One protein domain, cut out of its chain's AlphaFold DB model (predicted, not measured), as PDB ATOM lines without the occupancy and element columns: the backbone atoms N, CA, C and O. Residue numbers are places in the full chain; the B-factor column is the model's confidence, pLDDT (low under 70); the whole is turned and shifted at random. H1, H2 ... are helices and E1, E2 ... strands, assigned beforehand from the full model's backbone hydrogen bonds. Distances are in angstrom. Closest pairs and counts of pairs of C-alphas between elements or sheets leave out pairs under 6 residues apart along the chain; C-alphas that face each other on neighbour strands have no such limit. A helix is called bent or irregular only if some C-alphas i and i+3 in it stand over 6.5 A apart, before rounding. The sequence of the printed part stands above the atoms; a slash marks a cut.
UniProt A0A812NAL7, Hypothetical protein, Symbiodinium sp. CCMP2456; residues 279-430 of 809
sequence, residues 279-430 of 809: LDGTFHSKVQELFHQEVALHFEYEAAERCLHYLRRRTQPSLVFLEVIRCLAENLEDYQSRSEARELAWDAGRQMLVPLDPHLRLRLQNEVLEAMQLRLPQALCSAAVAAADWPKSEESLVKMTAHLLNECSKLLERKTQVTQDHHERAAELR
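What this domain is: This is residues 279 to 430 of the 809 residues of the protein "Hypothetical protein" of Symbiodinium sp. CCMP2456 (UniProt A0A812NAL7). Look for an elongated helix bundle: H2, bent H3 and H4 pack on H1, with the strand hairpin E1 and E2 beside residues 280 to 289. The printed part has 152 residues, mostly helix, with four named helices and two antiparallel strands, ordered H1 H2 E1 E2 H3 H4. It is only just loose, close to compact, with radius of gyration of the C-alphas 18.3 A, spanning 59 by 33 by 21 A.

Where its parts are: Find C-alpha 279 at (167.149, 261.195, 237.151); H1 runs 48.3 A to residue 312. Next come H2, 317 to 340, 36.1 A; E1, 344 to 347; E2, 352 to 355. H3, 358 to 388, was assigned as one helix by its hydrogen bonds but is bent, C-alphas 374 and 377 being 6.9 A apart: H3a ends at 374, H3b begins at 377. H4, 392 to 429, runs 55.7 A to (172.899, 257.313, 244.063).

How they stand to each other: H1, H2, H3b and H4 form an up-and-down bundle, each running against the one before. H1 and H4 touch, closest C-alphas Tyr 301 and Leu 404, 5.5 A. H3a touches H1 at a steep tilt of 48 degrees, closest C-alphas Met 372 and Ala 296, 4.7 A. N 345 and O 354 are 2.9 A apart, within hydrogen-bond range. Every O i to N i+4 pair is within range in H3a, H3b and H4; H1 has 29 of 30, H2 18 of 20.

The domain as a whole: The printed part has no cut, and its links are tight. Look for pLDDT under 70 at residues 314 to 315, 317, 389 to 391 and 427 to 430.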
ATOM      1  N   LEU A 279     165.932 260.849 237.879       83.31
ATOM      2  CA  LEU A 279     167.149 261.195 237.151       83.31
ATOM      3  C   LEU A 279     167.186 260.550 235.773       83.31
ATOM      4  O   LEU A 279     167.424 261.265 234.799       83.31
ATOM      5  N   ASP A 280     166.864 259.265 235.669       81.62
ATOM      6  CA  ASP A 280     166.744 258.565 234.389       81.62
ATOM      7  C   ASP A 280     165.723 259.249 233.479       81.62
ATOM      8  O   ASP A 280     165.993 259.498 232.299       81.62
ATOM      9  N   GLY A 281     164.577 259.651 234.035       82.56
ATOM     10  CA  GLY A 281     163.570 260.391 233.288       82.56
ATOM     11  C   GLY A 281     164.087 261.722 232.732       82.56
ATOM     12  O   GLY A 281     163.975 262.006 231.533       82.56
ATOM     13  N   THR A 282     164.725 262.528 233.584       87.31
ATOM     14  CA  THR A 282     165.314 263.812 233.164       87.31
ATOM     15  C   THR A 282     166.438 263.634 232.143       87.31
ATOM     16  O   THR A 282     166.521 264.400 231.177       87.31
ATOM     17  N   PHE A 283     167.262 262.596 232.298       88.25
ATOM     18  CA  PHE A 283     168.350 262.257 231.390       88.25
ATOM     19  C   PHE A 283     167.829 261.909 229.995       88.25
ATOM     20  O   PHE A 283     168.250 262.523 229.010       88.25
ATOM     21  N   HIS A 284     166.873 260.983 229.896       88.56
ATOM     22  CA  HIS A 284     166.310 260.576 228.610       88.56
ATOM     23  C   HIS A 284     165.606 261.734 227.898       88.56
ATOM     24  O   HIS A 284     165.814 261.923 226.695       88.56
ATOM     25  N   SER A 285     164.869 262.566 228.642       89.81
ATOM     26  CA  SER A 285     164.282 263.797 228.108       89.81
ATOM     27  C   SER A 285     165.350 264.733 227.532       89.81
ATOM     28  O   SER A 285     165.213 265.215 226.405       89.81
ATOM     29  N   LYS A 286     166.437 264.982 228.277       90.81
ATOM     30  CA  LYS A 286     167.484 265.932 227.872       90.81
ATOM     31  C   LYS A 286     168.304 265.432 226.687       90.81
ATOM     32  O   LYS A 286     168.613 266.209 225.784       90.81
ATOM     33  N   VAL A 287     168.641 264.145 226.655       89.50
ATOM     34  CA  VAL A 287     169.387 263.541 225.541       89.50
ATOM     35  C   VAL A 287     168.560 263.542 224.257       89.50
ATOM     36  O   VAL A 287     169.112 263.801 223.185       89.50
ATOM     37  N   GLN A 288     167.249 263.292 224.341       90.19
ATOM     38  CA  GLN A 288     166.358 263.367 223.182       90.19
ATOM     39  C   GLN A 288     166.249 264.802 222.645       90.19
ATOM     40  O   GLN A 288     166.376 265.009 221.440       90.19
ATOM     41  N   GLU A 289     166.113 265.793 223.531       90.56
ATOM     42  CA  GLU A 289     166.105 267.216 223.165       90.56
ATOM     43  C   GLU A 289     167.416 267.638 222.476       90.56
ATOM     44  O   GLU A 289     167.390 268.215 221.387       90.56
ATOM     45  N   LEU A 290     168.570 267.297 223.064       90.69
ATOM     46  CA  LEU A 290     169.885 267.586 222.479       90.69
ATOM     47  C   LEU A 290     170.066 266.895 221.126       90.69
ATOM     48  O   LEU A 290     170.648 267.473 220.215       90.69
ATOM     49  N   PHE A 291     169.544 265.679 220.972       89.38
ATOM     50  CA  PHE A 291     169.565 264.973 219.698       89.38
ATOM     51  C   PHE A 291     168.734 265.686 218.620       89.38
ATOM     52  O   PHE A 291     169.198 265.804 217.489       89.38
ATOM     53  N   HIS A 292     167.539 266.187 218.947       91.38
ATOM     54  CA  HIS A 292     166.725 266.955 217.996       91.38
ATOM     55  C   HIS A 292     167.417 268.268 217.592       91.38
ATOM     56  O   HIS A 292     167.433 268.621 216.412       91.38
ATOM     57  N   GLN A 293     168.062 268.951 218.546       91.44
ATOM     58  CA  GLN A 293     168.867 270.152 218.282       91.44
ATOM     59  C   GLN A 293     170.082 269.850 217.391       91.44
ATOM     60  O   GLN A 293     170.335 270.579 216.435       91.44
ATOM     61  N   GLU A 294     170.803 268.759 217.673       91.25
ATOM     62  CA  GLU A 294     171.949 268.279 216.887       91.25
ATOM     63  C   GLU A 294     171.540 268.050 215.430       91.25
ATOM     64  O   GLU A 294     172.204 268.535 214.520       91.25
ATOM     65  N   VAL A 295     170.415 267.369 215.204       90.75
ATOM     66  CA  VAL A 295     169.904 267.050 213.866       90.75
ATOM     67  C   VAL A 295     169.518 268.313 213.084       90.75
ATOM     68  O   VAL A 295     169.912 268.462 211.927       90.75
ATOM     69  N   ALA A 296     168.807 269.255 213.709       91.69
ATOM     70  CA  ALA A 296     168.426 270.509 213.055       91.69
ATOM     71  C   ALA A 296     169.639 271.400 212.732       91.69
ATOM     72  O   ALA A 296     169.694 272.030 211.673       91.69
ATOM     73  N   LEU A 297     170.630 271.450 213.629       91.50
ATOM     74  CA  LEU A 297     171.861 272.209 213.418       91.50
ATOM     75  C   LEU A 297     172.754 271.563 212.350       91.50
ATOM     76  O   LEU A 297     173.325 272.271 211.519       91.50
ATOM     77  N   HIS A 298     172.841 270.230 212.349       91.75
ATOM     78  CA  HIS A 298     173.631 269.479 211.381       91.75
ATOM     79  C   HIS A 298     173.100 269.647 209.957       91.75
ATOM     80  O   HIS A 298     173.901 269.829 209.045       91.75
ATOM     81  N   PHE A 299     171.775 269.696 209.783       93.56
ATOM     82  CA  PHE A 299     171.152 270.024 208.500       93.56
ATOM     83  C   PHE A 299     171.642 271.374 207.943       93.56
ATOM     84  O   PHE A 299     172.040 271.451 206.781       93.56
ATOM     85  N   GLU A 300     171.659 272.438 208.756       92.44
ATOM     86  CA  GLU A 300     172.127 273.754 208.292       92.44
ATOM     87  C   GLU A 300     173.617 273.745 207.946       92.44
ATOM     88  O   GLU A 300     174.023 274.318 206.933       92.44
ATOM     89  N   TYR A 301     174.425 273.069 208.765       93.06
ATOM     90  CA  TYR A 301     175.849 272.885 208.505       93.06
ATOM     91  C   TYR A 301     176.093 272.151 207.179       93.06
ATOM     92  O   TYR A 301     176.837 272.647 206.333       93.06
ATOM     93  N   GLU A 302     175.443 271.006 206.975       92.69
ATOM     94  CA  GLU A 302     175.625 270.175 205.789       92.69
ATOM     95  C   GLU A 302     175.108 270.883 204.529       92.69
ATOM     96  O   GLU A 302     175.748 270.838 203.478       92.69
ATOM     97  N   ALA A 303     173.994 271.616 204.633       91.25
ATOM     98  CA  ALA A 303     173.510 272.466 203.552       91.25
ATOM     99  C   ALA A 303     174.541 273.550 203.185       91.25
ATOM    100  O   ALA A 303     174.863 273.712 202.008       91.25
ATOM    101  N   ALA A 304     175.108 274.254 204.172       89.88
ATOM    102  CA  ALA A 304     176.116 275.288 203.937       89.88
ATOM    103  C   ALA A 304     177.424 274.722 203.348       89.88
ATOM    104  O   ALA A 304     178.005 275.322 202.441       89.88
ATOM    105  N   GLU A 305     177.873 273.554 203.815       90.12
ATOM    106  CA  GLU A 305     179.063 272.868 203.298       90.12
ATOM    107  C   GLU A 305     178.865 272.416 201.845       90.12
ATOM    108  O   GLU A 305     179.727 272.652 200.991       90.12
ATOM    109  N   ARG A 306     177.703 271.832 201.525       89.44
ATOM    110  CA  ARG A 306     177.355 271.460 200.149       89.44
ATOM    111  C   ARG A 306     177.303 272.692 199.244       89.44
ATOM    112  O   ARG A 306     177.909 272.669 198.173       89.44
ATOM    113  N   CYS A 307     176.680 273.789 199.682       86.50
ATOM    114  CA  CYS A 307     176.677 275.061 198.948       86.50
ATOM    115  C   CYS A 307     178.101 275.566 198.657       86.50
ATOM    116  O   CYS A 307     178.404 275.944 197.522       86.50
ATOM    117  N   LEU A 308     178.996 275.521 199.650       85.75
ATOM    118  CA  LEU A 308     180.403 275.902 199.499       85.75
ATOM    119  C   LEU A 308     181.140 275.003 198.490       85.75
ATOM    120  O   LEU A 308     181.919 275.489 197.666       85.75
ATOM    121  N   HIS A 309     180.883 273.694 198.520       86.31
ATOM    122  CA  HIS A 309     181.474 272.735 197.585       86.31
ATOM    123  C   HIS A 309     181.045 272.984 196.133       86.31
ATOM    124  O   HIS A 309     181.884 272.969 195.228       86.31
ATOM    125  N   TYR A 310     179.760 273.265 195.899       83.00
ATOM    126  CA  TYR A 310     179.253 273.612 194.566       83.00
ATOM    127  C   TYR A 310     179.828 274.940 194.058       83.00
ATOM    128  O   TYR A 310     180.234 275.034 192.897       83.00
ATOM    129  N   LEU A 311     179.963 275.938 194.937       78.00
ATOM    130  CA  LEU A 311     180.590 277.217 194.608       78.00
ATOM    131  C   LEU A 311     182.044 277.041 194.139       78.00
ATOM    132  O   LEU A 311     182.424 277.563 193.090       78.00
ATOM    133  N   ARG A 312     182.836 276.215 194.838       82.38
ATOM    134  CA  ARG A 312     184.222 275.887 194.447       82.38
ATOM    135  C   ARG A 312     184.321 275.136 193.118       82.38
ATOM    136  O   ARG A 312     185.324 275.255 192.418       82.38
ATOM    137  N   ARG A 313     183.283 274.377 192.749       80.94
ATOM    138  CA  ARG A 313     183.206 273.619 191.487       80.94
ATOM    139  C   ARG A 313     182.649 274.416 190.302       80.94
ATOM    140  O   ARG A 313     182.605 273.866 189.204       80.94
ATOM    141  N   ARG A 314     182.276 275.693 190.480       69.06
ATOM    142  CA  ARG A 314     181.753 276.588 189.421       69.06
ATOM    143  C   ARG A 314     180.529 276.027 188.678       69.06
ATOM    144  O   ARG A 314     180.413 276.140 187.460       69.06
ATOM    145  N   THR A 315     179.619 275.395 189.406       67.44
ATOM    146  CA  THR A 315     178.365 274.852 188.861       67.44
ATOM    147  C   THR A 315     177.268 275.913 188.735       67.44
ATOM    148  O   THR A 315     177.377 276.996 189.304       67.44
ATOM    149  N   GLN A 316     176.179 275.598 188.023       71.44
ATOM    150  CA  GLN A 316     175.049 276.517 187.853       71.44
ATOM    151  C   GLN A 316     174.407 276.923 189.200       71.44
ATOM    152  O   GLN A 316     174.136 276.044 190.022       71.44
ATOM    153  N   PRO A 317     174.079 278.214 189.408       66.94
ATOM    154  CA  PRO A 317     173.500 278.710 190.664       66.94
ATOM    155  C   PRO A 317     172.136 278.093 191.014       66.94
ATOM    156  O   PRO A 317     171.793 277.943 192.183       66.94
ATOM    157  N   SER A 318     171.364 277.686 190.001       72.25
ATOM    158  CA  SER A 318     170.060 277.027 190.154       72.25
ATOM    159  C   SER A 318     170.141 275.670 190.863       72.25
ATOM    160  O   SER A 318     169.183 275.261 191.517       72.25
ATOM    161  N   LEU A 319     171.285 274.982 190.776       77.44
ATOM    162  CA  LEU A 319     171.487 273.667 191.391       77.44
ATOM    163  C   LEU A 319     171.740 273.758 192.903       77.44
ATOM    164  O   LEU A 319     171.469 272.800 193.620       77.44
ATOM    165  N   VAL A 320     172.196 274.912 193.399       80.12
ATOM    166  CA  VAL A 320     172.520 275.115 194.820       80.12
ATOM    167  C   VAL A 320     171.254 275.061 195.685       80.12
ATOM    168  O   VAL A 320     171.248 274.437 196.740       80.12
ATOM    169  N   PHE A 321     170.144 275.633 195.209       84.12
ATOM    170  CA  PHE A 321     168.856 275.573 195.910       84.12
ATOM    171  C   PHE A 321     168.271 274.156 195.959       84.12
ATOM    172  O   PHE A 321     167.749 273.739 196.993       84.12
ATOM    173  N   LEU A 322     168.380 273.406 194.857       85.75
ATOM    174  CA  LEU A 322     167.951 272.004 194.808       85.75
ATOM    175  C   LEU A 322     168.760 271.139 195.779       85.75
ATOM    176  O   LEU A 322     168.208 270.222 196.383       85.75
ATOM    177  N   GLU A 323     170.041 271.454 195.977       87.25
ATOM    178  CA  GLU A 323     170.886 270.731 196.923       87.25
ATOM    179  C   GLU A 323     170.465 270.958 198.382       87.25
ATOM    180  O   GLU A 323     170.484 270.012 199.163       87.25
ATOM    181  N   VAL A 324     170.011 272.161 198.755       89.62
ATOM    182  CA  VAL A 324     169.468 272.412 200.106       89.62
ATOM    183  C   VAL A 324     168.217 271.563 200.360       89.62
ATOM    184  O   VAL A 324     168.087 270.957 201.422       89.62
ATOM    185  N   ILE A 325     167.319 271.463 199.374       89.56
ATOM    186  CA  ILE A 325     166.107 270.628 199.473       89.56
ATOM    187  C   ILE A 325     166.480 269.144 199.564       89.56
ATOM    188  O   ILE A 325     165.911 268.404 200.366       89.56
ATOM    189  N   ARG A 326     167.463 268.705 198.773       90.06
ATOM    190  CA  ARG A 326     167.982 267.338 198.835       90.06
ATOM    191  C   ARG A 326     168.606 267.031 200.197       90.06
ATOM    192  O   ARG A 326     168.336 265.974 200.756       90.06
ATOM    193  N   CYS A 327     169.387 267.961 200.741       92.75
ATOM    194  CA  CYS A 327     169.992 267.857 202.065       92.75
ATOM    195  C   CYS A 327     168.923 267.706 203.160       92.75
ATOM    196  O   CYS A 327     169.066 266.861 204.039       92.75
ATOM    197  N   LEU A 328     167.822 268.462 203.069       90.56
ATOM    198  CA  LEU A 328     166.691 268.346 203.994       90.56
ATOM    199  C   LEU A 328     166.064 266.944 203.953       90.56
ATOM    200  O   LEU A 328     165.864 266.332 204.999       90.56
ATOM    201  N   ALA A 329     165.779 266.425 202.755       90.81
ATOM    202  CA  ALA A 329     165.197 265.091 202.592       90.81
ATOM    203  C   ALA A 329     166.126 263.992 203.137       90.81
ATOM    204  O   ALA A 329     165.684 263.140 203.904       90.81
ATOM    205  N   GLU A 330     167.419 264.057 202.810       92.75
ATOM    206  CA  GLU A 330     168.418 263.085 203.270       92.75
ATOM    207  C   GLU A 330     168.593 263.116 204.803       92.75
ATOM    208  O   GLU A 330     168.704 262.061 205.426       92.75
ATOM    209  N   ASN A 331     168.547 264.296 205.434       91.38
ATOM    210  CA  ASN A 331     168.623 264.422 206.895       91.38
ATOM    211  C   ASN A 331     167.358 263.904 207.603       91.38
ATOM    212  O   ASN A 331     167.450 263.329 208.690       91.38
ATOM    213  N   LEU A 332     166.177 264.068 207.000       89.44
ATOM    214  CA  LEU A 332     164.941 263.485 207.526       89.44
ATOM    215  C   LEU A 332     164.964 261.954 207.433       89.44
ATOM    216  O   LEU A 332     164.615 261.286 208.403       89.44
ATOM    217  N   GLU A 333     165.424 261.388 206.316       89.69
ATOM    218  CA  GLU A 333     165.595 259.936 206.157       89.69
ATOM    219  C   GLU A 333     166.624 259.358 207.153       89.69
ATOM    220  O   GLU A 333     166.396 258.294 207.744       89.69
ATOM    221  N   ASP A 334     167.730 260.073 207.397       89.12
ATOM    222  CA  ASP A 334     168.721 259.701 208.418       89.12
ATOM    223  C   ASP A 334     168.108 259.712 209.824       89.12
ATOM    224  O   ASP A 334     168.259 258.753 210.587       89.12
ATOM    225  N   TYR A 335     167.341 260.754 210.158       89.94
ATOM    226  CA  TYR A 335     166.635 260.833 211.435       89.94
ATOM    227  C   TYR A 335     165.664 259.665 211.636       89.94
ATOM    228  O   TYR A 335     165.630 259.073 212.722       89.94
ATOM    229  N   GLN A 336     164.892 259.306 210.606       87.50
ATOM    230  CA  GLN A 336     163.972 258.168 210.661       87.50
ATOM    231  C   GLN A 336     164.725 256.870 210.954       87.50
ATOM    232  O   GLN A 336     164.386 256.166 211.906       87.50
ATOM    233  N   SER A 337     165.810 256.621 210.219       87.00
ATOM    234  CA  SER A 337     166.656 255.436 210.392       87.00
ATOM    235  C   SER A 337     167.259 255.362 211.802       87.00
ATOM    236  O   SER A 337     167.255 254.311 212.446       87.00
ATOM    237  N   ARG A 338     167.746 256.495 212.326       83.88
ATOM    238  CA  ARG A 338     168.318 256.595 213.680       83.88
ATOM    239  C   ARG A 338     167.273 256.438 214.777       83.88
ATOM    240  O   ARG A 338     167.606 255.932 215.845       83.88
ATOM    241  N   SER A 339     166.041 256.870 214.531       81.50
ATOM    242  CA  SER A 339     164.934 256.712 215.475       81.50
ATOM    243  C   SER A 339     164.477 255.258 215.543       81.50
ATOM    244  O   SER A 339     164.308 254.726 216.636       81.50
ATOM    245  N   GLU A 340     164.358 254.581 214.399       80.56
ATOM    246  CA  GLU A 340     163.988 253.162 214.336       80.56
ATOM    247  C   GLU A 340     165.016 252.257 215.021       80.56
ATOM    248  O   GLU A 340     164.641 251.297 215.689       80.56
ATOM    249  N   ALA A 341     166.303 252.606 214.946       79.38
ATOM    250  CA  ALA A 341     167.368 251.868 215.620       79.38
ATOM    251  C   ALA A 341     167.349 251.972 217.159       79.38
ATOM    252  O   ALA A 341     168.047 251.204 217.816       79.38
ATOM    253  N   ARG A 342     166.612 252.928 217.749       73.69
ATOM    254  CA  ARG A 342     166.602 253.137 219.210       73.69
ATOM    255  C   ARG A 342     165.633 252.233 219.963       73.69
ATOM    256  O   ARG A 342     165.829 252.084 221.163       73.69
ATOM    257  N   GLU A 343     164.643 251.639 219.290       76.69
ATOM    258  CA  GLU A 343     163.551 250.795 219.832       76.69
ATOM    259  C   GLU A 343     162.644 251.468 220.894       76.69
ATOM    260  O   GLU A 343     161.423 251.291 220.861       76.69
ATOM    261  N   LEU A 344     163.210 252.287 221.784       84.00
ATOM    262  CA  LEU A 344     162.579 253.054 222.853       84.00
ATOM    263  C   LEU A 344     162.792 254.561 222.631       84.00
ATOM    264  O   LEU A 344     163.866 254.997 222.207       84.00
ATOM    265  N   ALA A 345     161.783 255.363 222.964       85.44
ATOM    266  CA  ALA A 345     161.856 256.821 222.956       85.44
ATOM    267  C   ALA A 345     161.160 257.419 224.183       85.44
ATOM    268  O   ALA A 345     160.278 256.803 224.782       85.44
ATOM    269  N   TRP A 346     161.569 258.627 224.566       88.81
ATOM    270  CA  TRP A 346     160.979 259.341 225.691       88.81
ATOM    271  C   TRP A 346     159.639 259.966 225.287       88.81
ATOM    272  O   TRP A 346     159.586 260.735 224.322       88.81
ATOM    273  N   ASP A 347     158.567 259.664 226.031       88.44
ATOM    274  CA  ASP A 347     157.262 260.321 225.869       88.44
ATOM    275  C   ASP A 347     157.029 261.341 226.990       88.44
ATOM    276  O   ASP A 347     156.764 260.983 228.141       88.44
ATOM    277  N   ALA A 348     157.060 262.628 226.638       84.38
ATOM    278  CA  ALA A 348     156.860 263.730 227.577       84.38
ATOM    279  C   ALA A 348     155.491 263.688 228.283       84.38
ATOM    280  O   ALA A 348     155.383 264.132 229.427       84.38
ATOM    281  N   GLY A 349     154.455 263.137 227.638       83.69
ATOM    282  CA  GLY A 349     153.121 263.027 228.235       83.69
ATOM    283  C   GLY A 349     153.029 261.961 229.327       83.69
ATOM    284  O   GLY A 349     152.205 262.078 230.229       83.69
ATOM    285  N   ARG A 350     153.879 260.928 229.253       82.25
ATOM    286  CA  ARG A 350     153.915 259.814 230.214       82.25
ATOM    287  C   ARG A 350     155.102 259.878 231.174       82.25
ATOM    288  O   ARG A 350     155.109 259.119 232.133       82.25
ATOM    289  N   GLN A 351     156.074 260.759 230.919       83.25
ATOM    290  CA  GLN A 351     157.313 260.892 231.697       83.25
ATOM    291  C   GLN A 351     158.058 259.553 231.844       83.25
ATOM    292  O   GLN A 351     158.543 259.209 232.916       83.25
ATOM    293  N   MET A 352     158.123 258.770 230.762       83.69
ATOM    294  CA  MET A 352     158.815 257.480 230.744       83.69
ATOM    295  C   MET A 352     159.294 257.109 229.339       83.69
ATOM    296  O   MET A 352     158.804 257.634 228.333       83.69
ATOM    297  N   LEU A 353     160.238 256.168 229.274       84.06
ATOM    298  CA  LEU A 353     160.616 255.505 228.031       84.06
ATOM    299  C   LEU A 353     159.514 254.540 227.592       84.06
ATOM    300  O   LEU A 353     159.072 253.686 228.359       84.06
ATOM    301  N   VAL A 354     159.094 254.664 226.339       85.25
ATOM    302  CA  VAL A 354     158.039 253.849 225.733       85.25
ATOM    303  C   VAL A 354     158.571 253.258 224.423       85.25
ATOM    304  O   VAL A 354     159.365 253.916 223.742       85.25
ATOM    305  N   PRO A 355     158.157 252.036 224.039       87.88
ATOM    306  CA  PRO A 355     158.403 251.511 222.701       87.88
ATOM    307  C   PRO A 355     157.998 252.501 221.607       87.88
ATOM    308  O   PRO A 355     157.005 253.222 221.734       87.88
ATOM    309  N   LEU A 356     158.777 252.546 220.526       85.81
ATOM    310  CA  LEU A 356     158.556 253.483 219.428       85.81
ATOM    311  C   LEU A 356     157.348 253.085 218.558       85.81
ATOM    312  O   LEU A 356     157.488 252.577 217.437       85.81
ATOM    313  N   ASP A 357     156.154 253.380 219.065       87.00
ATOM    314  CA  ASP A 357     154.888 253.188 218.364       87.00
ATOM    315  C   ASP A 357     154.753 254.130 217.150       87.00
ATOM    316  O   ASP A 357     155.306 255.237 217.155       87.00
ATOM    317  N   PRO A 358     153.959 253.768 216.121       87.50
ATOM    318  CA  PRO A 358     153.775 254.597 214.924       87.50
ATOM    319  C   PRO A 358     153.314 256.033 215.226       87.50
ATOM    320  O   PRO A 358     153.753 256.977 214.571       87.50
ATOM    321  N   HIS A 359     152.466 256.214 216.245       88.75
ATOM    322  CA  HIS A 359     151.988 257.534 216.668       88.75
ATOM    323  C   HIS A 359     153.077 258.379 217.337       88.75
ATOM    324  O   HIS A 359     153.166 259.578 217.079       88.75
ATOM    325  N   LEU A 360     153.902 257.771 218.197       87.69
ATOM    326  CA  LEU A 360     155.023 258.461 218.836       87.69
ATOM    327  C   LEU A 360     156.077 258.835 217.790       87.69
ATOM    328  O   LEU A 360     156.544 259.967 217.770       87.69
ATOM    329  N   ARG A 361     156.361 257.926 216.853       88.44
ATOM    330  CA  ARG A 361     157.267 258.174 215.728       88.44
ATOM    331  C   ARG A 361     156.844 259.383 214.898       88.44
ATOM    332  O   ARG A 361     157.679 260.234 214.618       88.44
ATOM    333  N   LEU A 362     155.565 259.474 214.531       90.06
ATOM    334  CA  LEU A 362     155.057 260.599 213.744       90.06
ATOM    335  C   LEU A 362     155.170 261.928 214.509       90.06
ATOM    336  O   LEU A 362     155.564 262.930 213.921       90.06
ATOM    337  N   ARG A 363     154.873 261.936 215.818       90.31
ATOM    338  CA  ARG A 363     155.050 263.127 216.669       90.31
ATOM    339  C   ARG A 363     156.502 263.606 216.668       90.31
ATOM    340  O   ARG A 363     156.750 264.755 216.331       90.31
ATOM    341  N   LEU A 364     157.445 262.712 216.964       90.06
ATOM    342  CA  LEU A 364     158.872 263.048 217.033       90.06
ATOM    343  C   LEU A 364     159.432 263.493 215.669       90.06
ATOM    344  O   LEU A 364     160.215 264.435 215.594       90.06
ATOM    345  N   GLN A 365     158.987 262.865 214.573       90.19
ATOM    346  CA  GLN A 365     159.329 263.302 213.215       90.19
ATOM    347  C   GLN A 365     158.820 264.716 212.916       90.19
ATOM    348  O   GLN A 365     159.561 265.505 212.336       90.19
ATOM    349  N   ASN A 366     157.591 265.048 213.322       91.44
ATOM    350  CA  ASN A 366     157.044 266.393 213.145       91.44
ATOM    351  C   ASN A 366     157.821 267.429 213.969       91.44
ATOM    352  O   ASN A 366     158.151 268.481 213.438       91.44
ATOM    353  N   GLU A 367     158.188 267.115 215.215       90.88
ATOM    354  CA  GLU A 367     159.005 268.002 216.059       90.88
ATOM    355  C   GLU A 367     160.368 268.317 215.419       90.88
ATOM    356  O   GLU A 367     160.814 269.465 215.402       90.88
ATOM    357  N   VAL A 368     161.038 267.308 214.850       91.62
ATOM    358  CA  VAL A 368     162.320 267.513 214.160       91.62
ATOM    359  C   VAL A 368     162.146 268.251 212.840       91.62
ATOM    360  O   VAL A 368     162.969 269.106 212.509       91.62
ATOM    361  N   LEU A 369     161.072 267.973 212.102       91.19
ATOM    362  CA  LEU A 369     160.744 268.706 210.885       91.19
ATOM    363  C   LEU A 369     160.511 270.192 211.182       91.19
ATOM    364  O   LEU A 369     161.051 271.035 210.471       91.19
ATOM    365  N   GLU A 370     159.774 270.520 212.245       92.69
ATOM    366  CA  GLU A 370     159.568 271.898 212.708       92.69
ATOM    367  C   GLU A 370     160.900 272.563 213.087       92.69
ATOM    368  O   GLU A 370     161.178 273.688 212.664       92.69
ATOM    369  N   ALA A 371     161.777 271.853 213.806       92.06
ATOM    370  CA  ALA A 371     163.102 272.357 214.162       92.06
ATOM    371  C   ALA A 371     163.983 272.631 212.927       92.06
ATOM    372  O   ALA A 371     164.644 273.670 212.852       92.06
ATOM    373  N   MET A 372     163.972 271.743 211.927       91.88
ATOM    374  CA  MET A 372     164.667 271.961 210.651       91.88
ATOM    375  C   MET A 372     164.037 273.098 209.839       91.88
ATOM    376  O   MET A 372     164.755 273.885 209.219       91.88
ATOM    377  N   GLN A 373     162.708 273.227 209.858       91.75
ATOM    378  CA  GLN A 373     161.984 274.276 209.143       91.75
ATOM    379  C   GLN A 373     162.374 275.674 209.635       91.75
ATOM    380  O   GLN A 373     162.465 276.594 208.825       91.75
ATOM    381  N   LEU A 374     162.675 275.838 210.927       91.75
ATOM    382  CA  LEU A 374     163.186 277.100 211.478       91.75
ATOM    383  C   LEU A 374     164.576 277.479 210.934       91.75
ATOM    384  O   LEU A 374     164.900 278.664 210.855       91.75
ATOM    385  N   ARG A 375     165.381 276.489 210.533       90.38
ATOM    386  CA  ARG A 375     166.753 276.652 210.010       90.38
ATOM    387  C   ARG A 375     166.795 276.737 208.478       90.38
ATOM    388  O   ARG A 375     167.706 277.323 207.895       90.38
ATOM    389  N   LEU A 376     165.766 276.225 207.800       91.75
ATOM    390  CA  LEU A 376     165.655 276.233 206.339       91.75
ATOM    391  C   LEU A 376     165.819 277.633 205.703       91.75
ATOM    392  O   LEU A 376     166.545 277.728 204.713       91.75
ATOM    393  N   PRO A 377     165.243 278.735 206.235       91.75
ATOM    394  CA  PRO A 377     165.466 280.069 205.680       91.75
ATOM    395  C   PRO A 377     166.939 280.486 205.700       91.75
ATOM    396  O   PRO A 377     167.422 281.073 204.735       91.75
ATOM    397  N   GLN A 378     167.673 280.155 206.765       88.44
ATOM    398  CA  GLN A 378     169.099 280.472 206.895       88.44
ATOM    399  C   GLN A 378     169.933 279.661 205.894       88.44
ATOM    400  O   GLN A 378     170.784 280.228 205.203       88.44
ATOM    401  N   ALA A 379     169.615 278.375 205.720       88.62
ATOM    402  CA  ALA A 379     170.224 277.529 204.695       88.62
ATOM    403  C   ALA A 379     169.951 278.050 203.267       88.62
ATOM    404  O   ALA A 379     170.876 278.159 202.460       88.62
ATOM    405  N   LEU A 380     168.716 278.459 202.959       88.62
ATOM    406  CA  LEU A 380     168.355 279.036 201.657       88.62
ATOM    407  C   LEU A 380     169.024 280.395 201.408       88.62
ATOM    408  O   LEU A 380     169.485 280.652 200.297       88.62
ATOM    409  N   CYS A 381     169.140 281.246 202.430       85.38
ATOM    410  CA  CYS A 381     169.907 282.488 202.343       85.38
ATOM    411  C   CYS A 381     171.384 282.210 202.037       85.38
ATOM    412  O   CYS A 381     171.969 282.890 201.197       85.38
ATOM    413  N   SER A 382     171.982 281.187 202.656       82.00
ATOM    414  CA  SER A 382     173.367 280.791 202.370       82.00
ATOM    415  C   SER A 382     173.548 280.327 200.916       82.00
ATOM    416  O   SER A 382     174.504 280.730 200.252       82.00
ATOM    417  N   ALA A 383     172.578 279.578 200.381       83.94
ATOM    418  CA  ALA A 383     172.542 279.174 198.976       83.94
ATOM    419  C   ALA A 383     172.394 280.376 198.030       83.94
ATOM    420  O   ALA A 383     173.080 280.452 197.012       83.94
ATOM    421  N   ALA A 384     171.550 281.350 198.385       83.06
ATOM    422  CA  ALA A 384     171.383 282.577 197.614       83.06
ATOM    423  C   ALA A 384     172.667 283.425 197.588       83.06
ATOM    424  O   ALA A 384     173.055 283.915 196.529       83.06
ATOM    425  N   VAL A 385     173.367 283.544 198.722       77.38
ATOM    426  CA  VAL A 385     174.678 284.216 198.793       77.38
ATOM    427  C   VAL A 385     175.705 283.490 197.924       77.38
ATOM    428  O   VAL A 385     176.444 284.146 197.191       77.38
ATOM    429  N   ALA A 386     175.721 282.153 197.946       74.12
ATOM    430  CA  ALA A 386     176.586 281.351 197.079       74.12
ATOM    431  C   ALA A 386     176.334 281.630 195.583       74.12
ATOM    432  O   ALA A 386     177.267 281.657 194.783       74.12
ATOM    433  N   ALA A 387     175.072 281.852 195.215       75.50
ATOM    434  CA  ALA A 387     174.635 282.078 193.844       75.50
ATOM    435  C   ALA A 387     174.913 283.497 193.305       75.50
ATOM    436  O   ALA A 387     175.018 283.654 192.090       75.50
ATOM    437  N   ALA A 388     174.992 284.513 194.174       72.44
ATOM    438  CA  ALA A 388     174.945 285.921 193.768       72.44
ATOM    439  C   ALA A 388     176.312 286.552 193.425       72.44
ATOM    440  O   ALA A 388     176.448 287.083 192.329       72.44
ATOM    441  N   ASP A 389     177.317 286.500 194.318       67.12
ATOM    442  CA  ASP A 389     178.515 287.365 194.214       67.12
ATOM    443  C   ASP A 389     179.847 286.671 194.579       67.12
ATOM    444  O   ASP A 389     180.352 286.774 195.704       67.12
ATOM    445  N   TRP A 390     180.480 286.005 193.608       57.78
ATOM    446  CA  TRP A 390     181.854 285.493 193.753       57.78
ATOM    447  C   TRP A 390     182.884 286.632 193.595       57.78
ATOM    448  O   TRP A 390     182.719 287.437 192.675       57.78
ATOM    449  N   PRO A 391     183.963 286.740 194.411       65.12
ATOM    450  CA  PRO A 391     184.470 285.827 195.454       65.12
ATOM    451  C   PRO A 391     184.071 286.164 196.909       65.12
ATOM    452  O   PRO A 391     184.425 285.429 197.830       65.12
ATOM    453  N   LYS A 392     183.328 287.253 197.154       72.12
ATOM    454  CA  LYS A 392     182.927 287.683 198.515       72.12
ATOM    455  C   LYS A 392     181.970 286.693 199.201       72.12
ATOM    456  O   LYS A 392     181.949 286.591 200.432       72.12
ATOM    457  N   SER A 393     181.196 285.953 198.410       74.12
ATOM    458  CA  SER A 393     180.303 284.893 198.880       74.12
ATOM    459  C   SER A 393     181.048 283.688 199.464       74.12
ATOM    460  O   SER A 393     180.575 283.108 200.441       74.12
ATOM    461  N   GLU A 394     182.233 283.348 198.940       80.81
ATOM    462  CA  GLU A 394     183.030 282.216 199.431       80.81
ATOM    463  C   GLU A 394     183.523 282.466 200.858       80.81
ATOM    464  O   GLU A 394     183.335 281.629 201.738       80.81
ATOM    465  N   GLU A 395     184.091 283.645 201.117       83.44
ATOM    466  CA  GLU A 395     184.615 284.001 202.438       83.44
ATOM    467  C   GLU A 395     183.507 284.024 203.507       83.44
ATOM    468  O   GLU A 395     183.704 283.579 204.640       83.44
ATOM    469  N   SER A 396     182.314 284.495 203.131       84.31
ATOM    470  CA  SER A 396     181.147 284.539 204.017       84.31
ATOM    471  C   SER A 396     180.628 283.135 204.358       84.31
ATOM    472  O   SER A 396     180.328 282.854 205.519       84.31
ATOM    473  N   LEU A 397     180.581 282.226 203.377       84.31
ATOM    474  CA  LEU A 397     180.189 280.826 203.585       84.31
ATOM    475  C   LEU A 397     181.227 280.044 204.393       84.31
ATOM    476  O   LEU A 397     180.856 279.264 205.267       84.31
ATOM    477  N   VAL A 398     182.522 280.277 204.169       88.19
ATOM    478  CA  VAL A 398     183.588 279.668 204.981       88.19
ATOM    479  C   VAL A 398     183.454 280.088 206.449       88.19
ATOM    480  O   VAL A 398     183.499 279.237 207.335       88.19
ATOM    481  N   LYS A 399     183.210 281.375 206.726       88.75
ATOM    482  CA  LYS A 399     182.968 281.856 208.099       88.75
ATOM    483  C   LYS A 399     181.720 281.221 208.720       88.75
ATOM    484  O   LYS A 399     181.771 280.788 209.869       88.75
ATOM    485  N   MET A 400     180.628 281.123 207.961       87.25
ATOM    486  CA  MET A 400     179.384 280.505 208.430       87.25
ATOM    487  C   MET A 400     179.552 279.005 208.719       87.25
ATOM    488  O   MET A 400     179.179 278.542 209.791       87.25
ATOM    489  N   THR A 401     180.154 278.242 207.804       90.44
ATOM    490  CA  THR A 401     180.402 276.797 207.988       90.44
ATOM    491  C   THR A 401     181.304 276.517 209.188       90.44
ATOM    492  O   THR A 401     181.005 275.616 209.968       90.44
ATOM    493  N   ALA A 402     182.353 277.319 209.398       90.25
ATOM    494  CA  ALA A 402     183.205 277.217 210.583       90.25
ATOM    495  C   ALA A 402     182.434 277.519 211.879       90.25
ATOM    496  O   ALA A 402     182.598 276.814 212.875       90.25
ATOM    497  N   HIS A 403     181.561 278.531 211.864       92.88
ATOM    498  CA  HIS A 403     180.694 278.845 212.999       92.88
ATOM    499  C   HIS A 403     179.731 277.690 213.316       92.88
ATOM    500  O   HIS A 403     179.661 277.253 214.462       92.88
ATOM    501  N   LEU A 404     179.053 277.141 212.306       91.25
ATOM    502  CA  LEU A 404     178.119 276.025 212.470       91.25
ATOM    503  C   LEU A 404     178.806 274.740 212.937       91.25
ATOM    504  O   LEU A 404     178.258 274.028 213.777       91.25
ATOM    505  N   LEU A 405     180.019 274.462 212.447       90.19
ATOM    506  CA  LEU A 405     180.831 273.338 212.915       90.19
ATOM    507  C   LEU A 405     181.169 273.480 214.406       90.19
ATOM    508  O   LEU A 405     181.069 272.511 215.156       90.19
ATOM    509  N   ASN A 406     181.524 274.691 214.844       93.38
ATOM    510  CA  ASN A 406     181.794 274.982 216.249       93.38
ATOM    511  C   ASN A 406     180.540 274.802 217.121       93.38
ATOM    512  O   ASN A 406     180.613 274.185 218.179       93.38
ATOM    513  N   GLU A 407     179.377 275.277 216.668       92.56
ATOM    514  CA  GLU A 407     178.110 275.055 217.377       92.56
ATOM    515  C   GLU A 407     177.733 273.560 217.435       92.56
ATOM    516  O   GLU A 407     177.284 273.080 218.477       92.56
ATOM    517  N   CYS A 408     177.998 272.784 216.373       90.38
ATOM    518  CA  CYS A 408     177.817 271.326 216.390       90.38
ATOM    519  C   CYS A 408     178.744 270.651 217.413       90.38
ATOM    520  O   CYS A 408     178.299 269.770 218.148       90.38
ATOM    521  N   SER A 409     180.011 271.080 217.496       87.12
ATOM    522  CA  SER A 409     180.966 270.576 218.494       87.12
ATOM    523  C   SER A 409     180.480 270.847 219.916       87.12
ATOM    524  O   SER A 409     180.455 269.934 220.737       87.12
ATOM    525  N   LYS A 410     179.986 272.062 220.189       93.12
ATOM    526  CA  LYS A 410     179.425 272.423 221.501       93.12
ATOM    527  C   LYS A 410     178.220 271.564 221.886       93.12
ATOM    528  O   LYS A 410     178.079 271.201 223.051       93.12
ATOM    529  N   LEU A 411     177.340 271.234 220.936       88.38
ATOM    530  CA  LEU A 411     176.210 270.335 221.203       88.38
ATOM    531  C   LEU A 411     176.674 268.909 221.516       88.38
ATOM    532  O   LEU A 411     176.133 268.286 222.432       88.38
ATOM    533  N   LEU A 412     177.687 268.406 220.805       85.06
ATOM    534  CA  LEU A 412     178.288 267.099 221.086       85.06
ATOM    535  C   LEU A 412     178.953 267.075 222.467       85.06
ATOM    536  O   LEU A 412     178.688 266.154 223.234       85.06
ATOM    537  N   GLU A 413     179.726 268.104 222.813       87.12
ATOM    538  CA  GLU A 413     180.330 268.274 224.141       87.12
ATOM    539  C   GLU A 413     179.265 268.325 225.243       87.12
ATOM    540  O   GLU A 413     179.370 267.642 226.263       87.12
ATOM    541  N   ARG A 414     178.176 269.071 225.023       89.19
ATOM    542  CA  ARG A 414     177.067 269.157 225.979       89.19
ATOM    543  C   ARG A 414     176.352 267.822 226.154       89.19
ATOM    544  O   ARG A 414     175.964 267.481 227.266       89.19
ATOM    545  N   LYS A 415     176.196 267.047 225.081       84.44
ATOM    546  CA  LYS A 415     175.637 265.691 225.132       84.44
ATOM    547  C   LYS A 415     176.555 264.739 225.891       84.44
ATOM    548  O   LYS A 415     176.054 263.989 226.724       84.44
ATOM    549  N   THR A 416     177.869 264.797 225.657       85.62
ATOM    550  CA  THR A 416     178.841 264.004 226.426       85.62
ATOM    551  C   THR A 416     178.844 264.389 227.900       85.62
ATOM    552  O   THR A 416     178.854 263.501 228.748       85.62
ATOM    553  N   GLN A 417     178.730 265.684 228.212       89.12
ATOM    554  CA  GLN A 417     178.637 266.163 229.587       89.12
ATOM    555  C   GLN A 417     177.375 265.628 230.268       89.12
ATOM    556  O   GLN A 417     177.478 265.021 231.320       89.12
ATOM    557  N   VAL A 418     176.201 265.736 229.634       86.25
ATOM    558  CA  VAL A 418     174.944 265.201 230.193       86.25
ATOM    559  C   VAL A 418     175.024 263.691 230.433       86.25
ATOM    560  O   VAL A 418     174.519 263.206 231.441       86.25
ATOM    561  N   THR A 419     175.665 262.932 229.537       82.75
ATOM    562  CA  THR A 419     175.877 261.492 229.757       82.75
ATOM    563  C   THR A 419     176.856 261.198 230.885       82.75
ATOM    564  O   THR A 419     176.677 260.210 231.591       82.75
ATOM    565  N   GLN A 420     177.876 262.036 231.062       81.31
ATOM    566  CA  GLN A 420     178.852 261.880 232.130       81.31
ATOM    567  C   GLN A 420     178.251 262.265 233.485       81.31
ATOM    568  O   GLN A 420     178.318 261.459 234.404       81.31
ATOM    569  N   ASP A 421     177.579 263.414 233.576       84.06
ATOM    570  CA  ASP A 421     176.873 263.880 234.774       84.06
ATOM    571  C   ASP A 421     175.827 262.856 235.227       84.06
ATOM    572  O   ASP A 421     175.719 262.559 236.414       84.06
ATOM    573  N   HIS A 422     175.071 262.274 234.285       84.50
ATOM    574  CA  HIS A 422     174.137 261.189 234.599       84.50
ATOM    575  C   HIS A 422     174.871 259.967 235.139       84.50
ATOM    576  O   HIS A 422     174.449 259.419 236.149       84.50
ATOM    577  N   HIS A 423     175.985 259.561 234.528       75.88
ATOM    578  CA  HIS A 423     176.743 258.407 234.999       75.88
ATOM    579  C   HIS A 423     177.337 258.623 236.394       75.88
ATOM    580  O   HIS A 423     177.274 257.720 237.223       75.88
ATOM    581  N   GLU A 424     177.881 259.811 236.659       77.75
ATOM    582  CA  GLU A 424     178.438 260.204 237.953       77.75
ATOM    583  C   GLU A 424     177.336 260.282 239.012       77.75
ATOM    584  O   GLU A 424     177.440 259.639 240.054       77.75
ATOM    585  N   ARG A 425     176.223 260.965 238.722       78.00
ATOM    586  CA  ARG A 425     175.114 261.109 239.670       78.00
ATOM    587  C   ARG A 425     174.379 259.795 239.923       78.00
ATOM    588  O   ARG A 425     174.007 259.511 241.059       78.00
ATOM    589  N   ALA A 426     174.203 258.975 238.888       71.31
ATOM    590  CA  ALA A 426     173.699 257.620 239.038       71.31
ATOM    591  C   ALA A 426     174.682 256.773 239.851       71.31
ATOM    592  O   ALA A 426     174.242 256.003 240.685       71.31
ATOM    593  N   ALA A 427     175.998 256.915 239.674       66.75
ATOM    594  CA  ALA A 427     176.982 256.210 240.499       66.75
ATOM    595  C   ALA A 427     176.969 256.657 241.973       66.75
ATOM    596  O   ALA A 427     177.150 255.822 242.853       66.75
ATOM    597  N   GLU A 428     176.710 257.935 242.253       68.62
ATOM    598  CA  GLU A 428     176.542 258.455 243.618       68.62
ATOM    599  C   GLU A 428     175.275 257.929 244.302       68.62
ATOM    600  O   GLU A 428     175.293 257.627 245.494       68.62
ATOM    601  N   LEU A 429     174.173 257.833 243.557       67.00
ATOM    602  CA  LEU A 429     172.899 257.313 244.063       67.00
ATOM    603  C   LEU A 429     172.819 255.796 244.028       67.00
ATOM    604  O   LEU A 429     171.976 255.209 244.709       67.00
ATOM    605  N   ARG A 430     173.690 255.160 243.244       63.09
ATOM    606  CA  ARG A 430     173.722 253.717 243.116       63.09
ATOM    607  C   ARG A 430     173.861 253.108 244.488       63.09
ATOM    608  O   ARG A 430     174.706 253.467 245.311       63.09
TER     609      ARG A 430